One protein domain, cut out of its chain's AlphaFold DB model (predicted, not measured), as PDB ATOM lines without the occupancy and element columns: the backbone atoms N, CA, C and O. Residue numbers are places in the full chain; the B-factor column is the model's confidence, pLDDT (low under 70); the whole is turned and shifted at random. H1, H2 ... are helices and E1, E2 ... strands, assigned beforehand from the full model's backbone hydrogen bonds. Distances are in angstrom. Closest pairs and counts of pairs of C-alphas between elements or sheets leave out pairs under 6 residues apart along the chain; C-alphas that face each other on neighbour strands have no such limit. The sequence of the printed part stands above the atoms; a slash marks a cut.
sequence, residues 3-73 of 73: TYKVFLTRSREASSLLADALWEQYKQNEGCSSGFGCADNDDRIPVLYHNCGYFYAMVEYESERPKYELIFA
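Overview. This is residues 3 to 73 of the 73 residues of an uncharacterized protein of Enterocloster bolteae (UniProt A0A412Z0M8). A single helix, H1, lies along one face of a twisted sheet of four strands, covering E2 and E3, in two layers. The long link from E2 to E3, residues 39 to 54, loops out on the side of the sheet away from H1. The printed part has 71 residues, with one named helix and four named strands in the order E1, H1, E2, E3, E4; the class is mixed, helices and strands. The sheet's order is E2, E3, E1, E4, and it is mixed, with E1 and E4 parallel and the other neighbours antiparallel. The whole is compact, with a radius of gyration of the C-alphas of 11.6 A and spans of 33 by 22 by 17 A.

Arrangement. E1, residues 3 to 9, is an inner strand. E4, residues 68 to 72, is its parallel neighbour at 15 degrees; N 6 and O 69 are within hydrogen-bond range at 2.8 A. E3, residues 55 to 62, is its antiparallel neighbour, with 169 degrees between their directions; N 7 and O 57 are 2.8 A apart, within hydrogen-bond range. E2, residues 33 to 38, and E3 form a hairpin, antiparallel at 160 degrees; N 35 and O 58 are within hydrogen-bond range at 3.0 A. The edge strands E2 and E4 are apart. H1, residues 12 to 26, is on the sheet at a height over the sheet of 7.7 A, over E2 and E3. It runs along the strands, at 6 degrees to E3 on the local plane. The closest C-alphas of H1 and E3 are those of Ser 15 and Ala 57, 4.9 A apart; those of H1 and E2 are Trp 23 and Ser 34, 5.5 A apart. Every O i to N i+4 pair of H1 is within hydrogen-bond range. E1, H1 and E2 form a split strand-helix-strand unit, two strands running the same way with E3 between them in the sheet; its crossover is right-handed.

Along the chain. E1 begins at C-alpha 3 (36.274, 17.780, -11.972) and is 20.0 A long from first to last C-alpha. H1 begins at C-alpha 12 (16.311, 21.970, -22.980) and is 21.1 A long. E2 is 17.0 A long, E3 23.8 A and E4 13.7 A. E4 ends at C-alpha 72 (26.540, 13.632, -25.980).

Size, cuts and confidence. The two C-alphas farthest apart are those of Gly 53 and Glu 64, at 33.7 A. The link from E2 to E3 is long, with 16 residues; those from E1 to H1 and from E3 to E4 are tight. The printed part has no cut and ends at residue 73, the chain's last. Its mean pLDDT is 95.1, and no printed residue is under 70 in this model.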
ATOM      1  N   THR A   3      36.724  18.688 -10.917       96.19
ATOM      2  CA  THR A   3      36.274  17.780 -11.972       96.19
ATOM      3  C   THR A   3      34.990  18.324 -12.574       96.19
ATOM      4  O   THR A   3      34.135  18.801 -11.839       96.19
ATOM      5  N   TYR A   4      34.847  18.201 -13.890       95.88
ATOM      6  CA  TYR A   4      33.669  18.602 -14.647       95.88
ATOM      7  C   TYR A   4      33.145  17.422 -15.456       95.88
ATOM      8  O   TYR A   4      33.902  16.781 -16.191       95.88
ATOM      9  N   LYS A   5      31.839  17.177 -15.370       96.62
ATOM     10  CA  LYS A   5      31.116  16.348 -16.338       96.62
ATOM     11  C   LYS A   5      30.056  17.198 -16.998       96.62
ATOM     12  O   LYS A   5      29.222  17.762 -16.299       96.62
ATOM     13  N   VAL A   6      30.104  17.282 -18.320       97.19
ATOM     14  CA  VAL A   6      29.218  18.112 -19.130       97.19
ATOM     15  C   VAL A   6      28.516  17.219 -20.145       97.19
ATOM     16  O   VAL A   6      29.160  16.537 -20.938       97.19
ATOM     17  N   PHE A   7      27.191  17.228 -20.125       97.50
ATOM     18  CA  PHE A   7      26.337  16.572 -21.102       97.50
ATOM     19  C   PHE A   7      25.794  17.622 -22.058       97.50
ATOM     20  O   PHE A   7      25.206  18.600 -21.608       97.50
ATOM     21  N   LEU A   8      25.962  17.411 -23.359       97.50
ATOM     22  CA  LEU A   8      25.369  18.227 -24.410       97.50
ATOM     23  C   LEU A   8      24.206  17.481 -25.049       97.50
ATOM     24  O   LEU A   8      24.343  16.330 -25.461       97.50
ATOM     25  N   THR A   9      23.078  18.168 -25.184       97.19
ATOM     26  CA  THR A   9      21.864  17.630 -25.800       97.19
ATOM     27  C   THR A   9      21.136  18.706 -26.605       97.19
ATOM     28  O   THR A   9      21.400  19.899 -26.464       97.19
ATOM     29  N   ARG A  10      20.223  18.302 -27.489       96.38
ATOM     30  CA  ARG A  10      19.404  19.218 -28.304       96.38
ATOM     31  C   ARG A  10      18.078  19.610 -27.642       96.38
ATOM     32  O   ARG A  10      17.382  20.466 -28.175       96.38
ATOM     33  N   SER A  11      17.728  19.013 -26.498       97.19
ATOM     34  CA  SER A  11      16.512  19.341 -25.740       97.19
ATOM     35  C   SER A  11      16.850  20.066 -24.440       97.19
ATOM     36  O   SER A  11      17.621  19.584 -23.610       97.19
ATOM     37  N   ARG A  12      16.207  21.218 -24.233       96.00
ATOM     38  CA  ARG A  12      16.311  21.970 -22.980       96.00
ATOM     39  C   ARG A  12      15.759  21.161 -21.808       96.00
ATOM     40  O   ARG A  12      16.359  21.144 -20.737       96.00
ATOM     41  N   GLU A  13      14.645  20.474 -22.013       97.31
ATOM     42  CA  GLU A  13      13.992  19.631 -21.012       97.31
ATOM     43  C   GLU A  13      14.915  18.487 -20.584       97.31
ATOM     44  O   GLU A  13      15.122  18.282 -19.390       97.31
ATOM     45  N   ALA A  14      15.541  17.804 -21.551       97.44
ATOM     46  CA  ALA A  14      16.522  16.763 -21.269       97.44
ATOM     47  C   ALA A  14      17.703  17.308 -20.453       97.44
ATOM     48  O   ALA A  14      18.113  16.678 -19.483       97.44
ATOM     49  N   SER A  15      18.210  18.503 -20.785       97.25
ATOM     50  CA  SER A  15      19.308  19.124 -20.034       97.25
ATOM     51  C   SER A  15      18.940  19.423 -18.572       97.25
ATOM     52  O   SER A  15      19.733  19.167 -17.671       97.25
ATOM     53  N   SER A  16      17.710  19.873 -18.314       97.81
ATOM     54  CA  SER A  16      17.224  20.102 -16.948       97.81
ATOM     55  C   SER A  16      17.166  18.796 -16.155       97.81
ATOM     56  O   SER A  16      17.699  18.720 -15.053       97.81
ATOM     57  N   LEU A  17      16.574  17.747 -16.738       97.94
ATOM     58  CA  LEU A  17      16.449  16.440 -16.084       97.94
ATOM     59  C   LEU A  17      17.814  15.794 -15.817       97.94
ATOM     60  O   LEU A  17      18.023  15.182 -14.771       97.94
ATOM     61  N   LEU A  18      18.756  15.944 -16.751       97.88
ATOM     62  CA  LEU A  18      20.126  15.472 -16.576       97.88
ATOM     63  C   LEU A  18      20.828  16.208 -15.431       97.88
ATOM     64  O   LEU A  18      21.519  15.564 -14.651       97.88
ATOM     65  N   ALA A  19      20.643  17.523 -15.287       97.56
ATOM     66  CA  ALA A  19      21.254  18.277 -14.192       97.56
ATOM     67  C   ALA A  19      20.713  17.864 -12.816       97.56
ATOM     68  O   ALA A  19      21.504  17.745 -11.875       97.56
ATOM     69  N   ASP A  20      19.414  17.575 -12.710       97.88
ATOM     70  CA  ASP A  20      18.812  17.031 -11.487       97.88
ATOM     71  C   ASP A  20      19.391  15.647 -11.157       97.88
ATOM     72  O   ASP A  20      19.807  15.388 -10.026       97.88
ATOM     73  N   ALA A  21      19.499  14.766 -12.158       97.56
ATOM     74  CA  ALA A  21      20.090  13.439 -11.986       97.56
ATOM     75  C   ALA A  21      21.571  13.511 -11.569       97.56
ATOM     76  O   ALA A  21      22.009  12.774 -10.683       97.56
ATOM     77  N   LEU A  22      22.338  14.425 -12.171       97.31
ATOM     78  CA  LEU A  22      23.732  14.669 -11.805       97.31
ATOM     79  C   LEU A  22      23.852  15.213 -10.382       97.31
ATOM     80  O   LEU A  22      24.709  14.762  -9.625       97.31
ATOM     81  N   TRP A  23      22.987  16.144  -9.982       97.50
ATOM     82  CA  TRP A  23      22.969  16.630  -8.607       97.50
ATOM     83  C   TRP A  23      22.736  15.484  -7.622       97.50
ATOM     84  O   TRP A  23      23.540  15.280  -6.715       97.50
ATOM     85  N   GLU A  24      21.697  14.676  -7.831       98.00
ATOM     86  CA  GLU A  24      21.386  13.554  -6.942       98.00
ATOM     87  C   GLU A  24      22.530  12.537  -6.851       98.00
ATOM     88  O   GLU A  24      22.809  12.020  -5.766       98.00
ATOM     89  N   GLN A  25      23.235  12.299  -7.960       97.00
ATOM     90  CA  GLN A  25      24.362  11.374  -8.012       97.00
ATOM     91  C   GLN A  25      25.618  11.899  -7.294       97.00
ATOM     92  O   GLN A  25      26.348  11.103  -6.701       97.00
ATOM     93  N   TYR A  26      25.901  13.205  -7.355       96.31
ATOM     94  CA  TYR A  26      27.194  13.759  -6.929       96.31
ATOM     95  C   TYR A  26      27.127  14.720  -5.735       96.31
ATOM     96  O   TYR A  26      28.190  15.057  -5.218       96.31
ATOM     97  N   LYS A  27      25.943  15.112  -5.237       96.31
ATOM     98  CA  LYS A  27      25.762  16.091  -4.137       96.31
ATOM     99  C   LYS A  27      26.497  15.784  -2.831       96.31
ATOM    100  O   LYS A  27      26.627  16.663  -1.989       96.31
ATOM    101  N   GLN A  28      26.951  14.548  -2.638       96.44
ATOM    102  CA  GLN A  28      27.748  14.153  -1.473       96.44
ATOM    103  C   GLN A  28      29.236  14.524  -1.603       96.44
ATOM    104  O   GLN A  28      29.957  14.471  -0.611       96.44
ATOM    105  N   ASN A  29      29.707  14.881  -2.802       96.12
ATOM    106  CA  ASN A  29      31.092  15.287  -3.019       96.12
ATOM    107  C   ASN A  29      31.329  16.720  -2.536       96.12
ATOM    108  O   ASN A  29      30.464  17.594  -2.637       96.12
ATOM    109  N   GLU A  30      32.538  16.969  -2.048       95.69
ATOM    110  CA  GLU A  30      32.956  18.297  -1.615       95.69
ATOM    111  C   GLU A  30      32.942  19.294  -2.783       95.69
ATOM    112  O   GLU A  30      33.336  18.975  -3.908       95.69
ATOM    113  N   GLY A  31      32.455  20.511  -2.519       93.88
ATOM    114  CA  GLY A  31      32.373  21.569  -3.529       93.88
ATOM    115  C   GLY A  31      31.427  21.255  -4.692       93.88
ATOM    116  O   GLY A  31      31.574  21.858  -5.753       93.88
ATOM    117  N   CYS A  32      30.493  20.310  -4.517       96.06
ATOM    118  CA  CYS A  32      29.570  19.909  -5.572       96.06
ATOM    119  C   CYS A  32      28.619  21.045  -5.971       96.06
ATOM    120  O   CYS A  32      27.960  21.654  -5.127       96.06
ATOM    121  N   SER A  33      28.498  21.276  -7.274       96.19
ATOM    122  CA  SER A  33      27.510  22.160  -7.882       96.19
ATOM    123  C   SER A  33      27.024  21.553  -9.195       96.19
ATOM    124  O   SER A  33      27.799  20.938  -9.922       96.19
ATOM    125  N   SER A  34      25.739  21.716  -9.498       96.44
ATOM    126  CA  SER A  34      25.117  21.270 -10.747       96.44
ATOM    127  C   SER A  34      24.456  22.455 -11.445       96.44
ATOM    128  O   SER A  34      24.052  23.420 -10.794       96.44
ATOM    129  N   GLY A  35      24.347  22.395 -12.767       95.88
ATOM    130  CA  GLY A  35      23.704  23.441 -13.554       95.88
ATOM    131  C   GLY A  35      23.320  22.976 -14.950       95.88
ATOM    132  O   GLY A  35      23.854  21.994 -15.462       95.88
ATOM    133  N   PHE A  36      22.397  23.697 -15.572       96.88
ATOM    134  CA  PHE A  36      22.011  23.494 -16.962       96.88
ATOM    135  C   PHE A  36      21.716  24.829 -17.637       96.88
ATOM    136  O   PHE A  36      21.397  25.819 -16.975       96.88
ATOM    137  N   GLY A  37      21.788  24.858 -18.963       95.75
ATOM    138  CA  GLY A  37      21.542  26.080 -19.715       95.75
ATOM    139  C   GLY A  37      21.800  25.944 -21.206       95.75
ATOM    140  O   GLY A  37      21.953  24.845 -21.736       95.75
ATOM    141  N   CYS A  38      21.830  27.084 -21.895       95.38
ATOM    142  CA  CYS A  38      22.279  27.133 -23.283       95.38
ATOM    143  C   CYS A  38      23.804  27.020 -23.332       95.38
ATOM    144  O   CYS A  38      24.482  27.651 -22.521       95.38
ATOM    145  N   ALA A  39      24.340  26.261 -24.289       94.69
ATOM    146  CA  ALA A  39      25.783  26.073 -24.412       94.69
ATOM    147  C   ALA A  39      26.548  27.374 -24.727       94.69
ATOM    148  O   ALA A  39      27.734  27.460 -24.444       94.69
ATOM    149  N   ASP A  40      25.866  28.378 -25.278       92.00
ATOM    150  CA  ASP A  40      26.472  29.551 -25.924       92.00
ATOM    151  C   ASP A  40      27.203  30.520 -24.984       92.00
ATOM    152  O   ASP A  40      28.008  31.318 -25.447       92.00
ATOM    153  N   ASN A  41      26.904  30.483 -23.682       83.56
ATOM    154  CA  ASN A  41      27.372  31.487 -22.717       83.56
ATOM    155  C   ASN A  41      28.177  30.889 -21.552       83.56
ATOM    156  O   ASN A  41      28.375  31.566 -20.545       83.56
ATOM    157  N   ASP A  42      28.590  29.621 -21.643       87.75
ATOM    158  CA  ASP A  42      29.357  28.965 -20.581       87.75
ATOM    159  C   ASP A  42      30.788  28.670 -21.044       87.75
ATOM    160  O   ASP A  42      31.016  27.830 -21.919       87.75
ATOM    161  N   ASP A  43      31.757  29.345 -20.425       88.12
ATOM    162  CA  ASP A  43      33.188  29.230 -20.743       88.12
ATOM    163  C   ASP A  43      33.747  27.818 -20.506       88.12
ATOM    164  O   ASP A  43      34.820  27.469 -21.005       88.12
ATOM    165  N   ARG A  44      33.034  26.978 -19.743       89.69
ATOM    166  CA  ARG A  44      33.418  25.580 -19.498       89.69
ATOM    167  C   ARG A  44      33.051  24.670 -20.669       89.69
ATOM    168  O   ARG A  44      33.467  23.511 -20.680       89.69
ATOM    169  N   ILE A  45      32.280  25.155 -21.640       93.56
ATOM    170  CA  ILE A  45      31.879  24.412 -22.836       93.56
ATOM    171  C   ILE A  45      32.763  24.854 -24.005       93.56
ATOM    172  O   ILE A  45      32.916  26.054 -24.226       93.56
ATOM    173  N   PRO A  46      33.339  23.926 -24.792       93.56
ATOM    174  CA  PRO A  46      34.166  24.303 -25.925       93.56
ATOM    175  C   PRO A  46      33.378  25.149 -26.924       93.56
ATOM    176  O   PRO A  46      32.287  24.764 -27.344       93.56
ATOM    177  N   VAL A  47      33.988  26.252 -27.365       93.75
ATOM    178  CA  VAL A  47      33.379  27.260 -28.256       93.75
ATOM    179  C   VAL A  47      32.790  26.657 -29.535       93.75
ATOM    180  O   VAL A  47      31.830  27.178 -30.089       93.75
ATOM    181  N   LEU A  48      33.311  25.515 -29.994       94.12
ATOM    182  CA  LEU A  48      32.796  24.820 -31.176       94.12
ATOM    183  C   LEU A  48      31.349  24.306 -31.022       94.12
ATOM    184  O   LEU A  48      30.715  23.994 -32.025       94.12
ATOM    185  N   TYR A  49      30.830  24.215 -29.792       93.94
ATOM    186  CA  TYR A  49      29.438  23.848 -29.505       93.94
ATOM    187  C   TYR A  49      28.539  25.057 -29.220       93.94
ATOM    188  O   TYR A  49      27.331  24.886 -29.044       93.94
ATOM    189  N   HIS A  50      29.097  26.270 -29.199       93.31
ATOM    190  CA  HIS A  50      28.330  27.510 -29.086       93.31
ATOM    191  C   HIS A  50      27.614  27.818 -30.407       93.31
ATOM    192  O   HIS A  50      28.074  27.451 -31.489       93.31
ATOM    193  N   ASN A  51      26.465  28.481 -30.319       92.56
ATOM    194  CA  ASN A  51      25.528  28.818 -31.397       92.56
ATOM    195  C   ASN A  51      25.088  27.623 -32.253       92.56
ATOM    196  O   ASN A  51      24.525  27.781 -33.336       92.56
ATOM    197  N   CYS A  52      25.323  26.408 -31.764       93.38
ATOM    198  CA  CYS A  52      24.975  25.182 -32.458       93.38
ATOM    199  C   CYS A  52      23.598  24.665 -32.043       93.38
ATOM    200  O   CYS A  52      23.196  23.632 -32.560       93.38
ATOM    201  N   GLY A  53      22.874  25.339 -31.138       94.19
ATOM    202  CA  GLY A  53      21.573  24.895 -30.618       94.19
ATOM    203  C   GLY A  53      21.675  23.716 -29.646       94.19
ATOM    204  O   GLY A  53      20.774  22.878 -29.603       94.19
ATOM    205  N   TYR A  54      22.795  23.614 -28.928       96.88
ATOM    206  CA  TYR A  54      22.968  22.668 -27.831       96.88
ATOM    207  C   TYR A  54      22.589  23.313 -26.497       96.88
ATOM    208  O   TYR A  54      22.889  24.475 -26.227       96.88
ATOM    209  N   PHE A  55      21.978  22.508 -25.642       96.94
ATOM    210  CA  PHE A  55      21.819  22.762 -24.223       96.94
ATOM    211  C   PHE A  55      22.801  21.886 -23.461       96.94
ATOM    212  O   PHE A  55      23.167  20.805 -23.933       96.94
ATOM    213  N   TYR A  56      23.213  22.340 -22.285       97.44
ATOM    214  CA  TYR A  56      24.098  21.582 -21.421       97.44
ATOM    215  C   TYR A  56      23.435  21.237 -20.099       97.44
ATOM    216  O   TYR A  56      22.628  22.006 -19.588       97.44
ATOM    217  N   ALA A  57      23.847  20.110 -19.536       97.81
ATOM    218  CA  ALA A  57      23.743  19.800 -18.121       97.81
ATOM    219  C   ALA A  57      25.151  19.525 -17.608       97.81
ATOM    220  O   ALA A  57      25.939  18.883 -18.302       97.81
ATOM    221  N   MET A  58      25.501  19.985 -16.417       97.12
ATOM    222  CA  MET A  58      26.826  19.744 -15.872       97.12
ATOM    223  C   MET A  58      26.822  19.549 -14.371       97.12
ATOM    224  O   MET A  58      25.943  20.037 -13.669       97.12
ATOM    225  N   VAL A  59      27.884  18.913 -13.895       97.31
ATOM    226  CA  VAL A  59      28.252  18.894 -12.486       97.31
ATOM    227  C   VAL A  59      29.735  19.188 -12.331       97.31
ATOM    228  O   VAL A  59      30.561  18.712 -13.117       97.31
ATOM    229  N   GLU A  60      30.061  19.983 -11.319       96.69
ATOM    230  CA  GLU A  60      31.418  20.228 -10.852       96.69
ATOM    231  C   GLU A  60      31.564  19.786  -9.397       96.69
ATOM    232  O   GLU A  60      30.635  19.945  -8.615       96.69
ATOM    233  N   TYR A  61      32.706  19.202  -9.038       96.31
ATOM    234  CA  TYR A  61      33.036  18.804  -7.664       96.31
ATOM    235  C   TYR A  61      34.553  18.681  -7.486       96.31
ATOM    236  O   TYR A  61      35.296  18.557  -8.466       96.31
ATOM    237  N   GLU A  62      35.033  18.714  -6.245       96.00
ATOM    238  CA  GLU A  62      36.458  18.567  -5.947       96.00
ATOM    239  C   GLU A  62      36.918  17.108  -6.061       96.00
ATOM    240  O   GLU A  62      36.238  16.168  -5.647       96.00
ATOM    241  N   SER A  63      38.101  16.903  -6.642       92.94
ATOM    242  CA  SER A  63      38.731  15.586  -6.735       92.94
ATOM    243  C   SER A  63      40.253  15.688  -6.678       92.94
ATOM    244  O   SER A  63      40.849  16.654  -7.163       92.94
ATOM    245  N   GLU A  64      40.898  14.653  -6.132       92.12
ATOM    246  CA  GLU A  64      42.359  14.500  -6.162       92.12
ATOM    247  C   GLU A  64      42.897  14.348  -7.591       92.12
ATOM    248  O   GLU A  64      44.026  14.735  -7.885       92.12
ATOM    249  N   ARG A  65      42.086  13.779  -8.492       91.94
ATOM    250  CA  ARG A  65      42.427  13.565  -9.902       91.94
ATOM    251  C   ARG A  65      41.386  14.263 -10.774       91.94
ATOM    252  O   ARG A  65      40.425  13.607 -11.184       91.94
ATOM    253  N   PRO A  66      41.547  15.575 -11.035       88.81
ATOM    254  CA  PRO A  66      40.570  16.340 -11.793       88.81
ATOM    255  C   PRO A  66      40.410  15.771 -13.201       88.81
ATOM    256  O   PRO A  66      41.385  15.366 -13.842       88.81
ATOM    257  N   LYS A  67      39.171  15.746 -13.684       93.75
ATOM    258  CA  LYS A  67      38.834  15.318 -15.044       93.75
ATOM    259  C   LYS A  67      37.887  16.306 -15.699       93.75
ATOM    260  O   LYS A  67      37.103  16.962 -15.025       93.75
ATOM    261  N   TYR A  68      37.949  16.363 -17.019       95.81
ATOM    262  CA  TYR A  68      36.969  17.051 -17.839       95.81
ATOM    263  C   TYR A  68      36.374  16.032 -18.808       95.81
ATOM    264  O   TYR A  68      37.098  15.466 -19.628       95.81
ATOM    265  N   GLU A  69      35.078  15.766 -18.680       95.69
ATOM    266  CA  GLU A  69      34.344  14.829 -19.531       95.69
ATOM    267  C   GLU A  69      33.226  15.574 -20.261       95.69
ATOM    268  O   GLU A  69      32.390  16.220 -19.630       95.69
ATOM    269  N   LEU A  70      33.206  15.453 -21.589       95.69
ATOM    270  CA  LEU A  70      32.141  15.963 -22.447       95.69
ATOM    271  C   LEU A  70      31.401  14.780 -23.077       95.69
ATOM    272  O   LEU A  70      32.023  13.931 -23.717       95.69
ATOM    273  N   ILE A  71      30.088  14.715 -22.881       96.00
ATOM    274  CA  ILE A  71      29.238  13.576 -23.238       96.00
ATOM    275  C   ILE A  71      28.076  14.076 -24.102       96.00
ATOM    276  O   ILE A  71      27.513  15.131 -23.829       96.00
ATOM    277  N   PHE A  72      27.698  13.322 -25.134       93.06
ATOM    278  CA  PHE A  72      26.540  13.632 -25.980       93.06
ATOM    279  C   PHE A  72      25.353  12.751 -25.594       93.06
ATOM    280  O   PHE A  72      25.514  11.533 -25.495       93.06
ATOM    281  N   ALA A  73      24.193  13.374 -25.381       82.50
ATOM    282  CA  ALA A  73      22.943  12.733 -24.966       82.50
ATOM    283  C   ALA A  73      21.784  13.032 -25.925       82.50
ATOM    284  O   ALA A  73      21.603  14.215 -26.316       82.50
TER     285      ALA A  73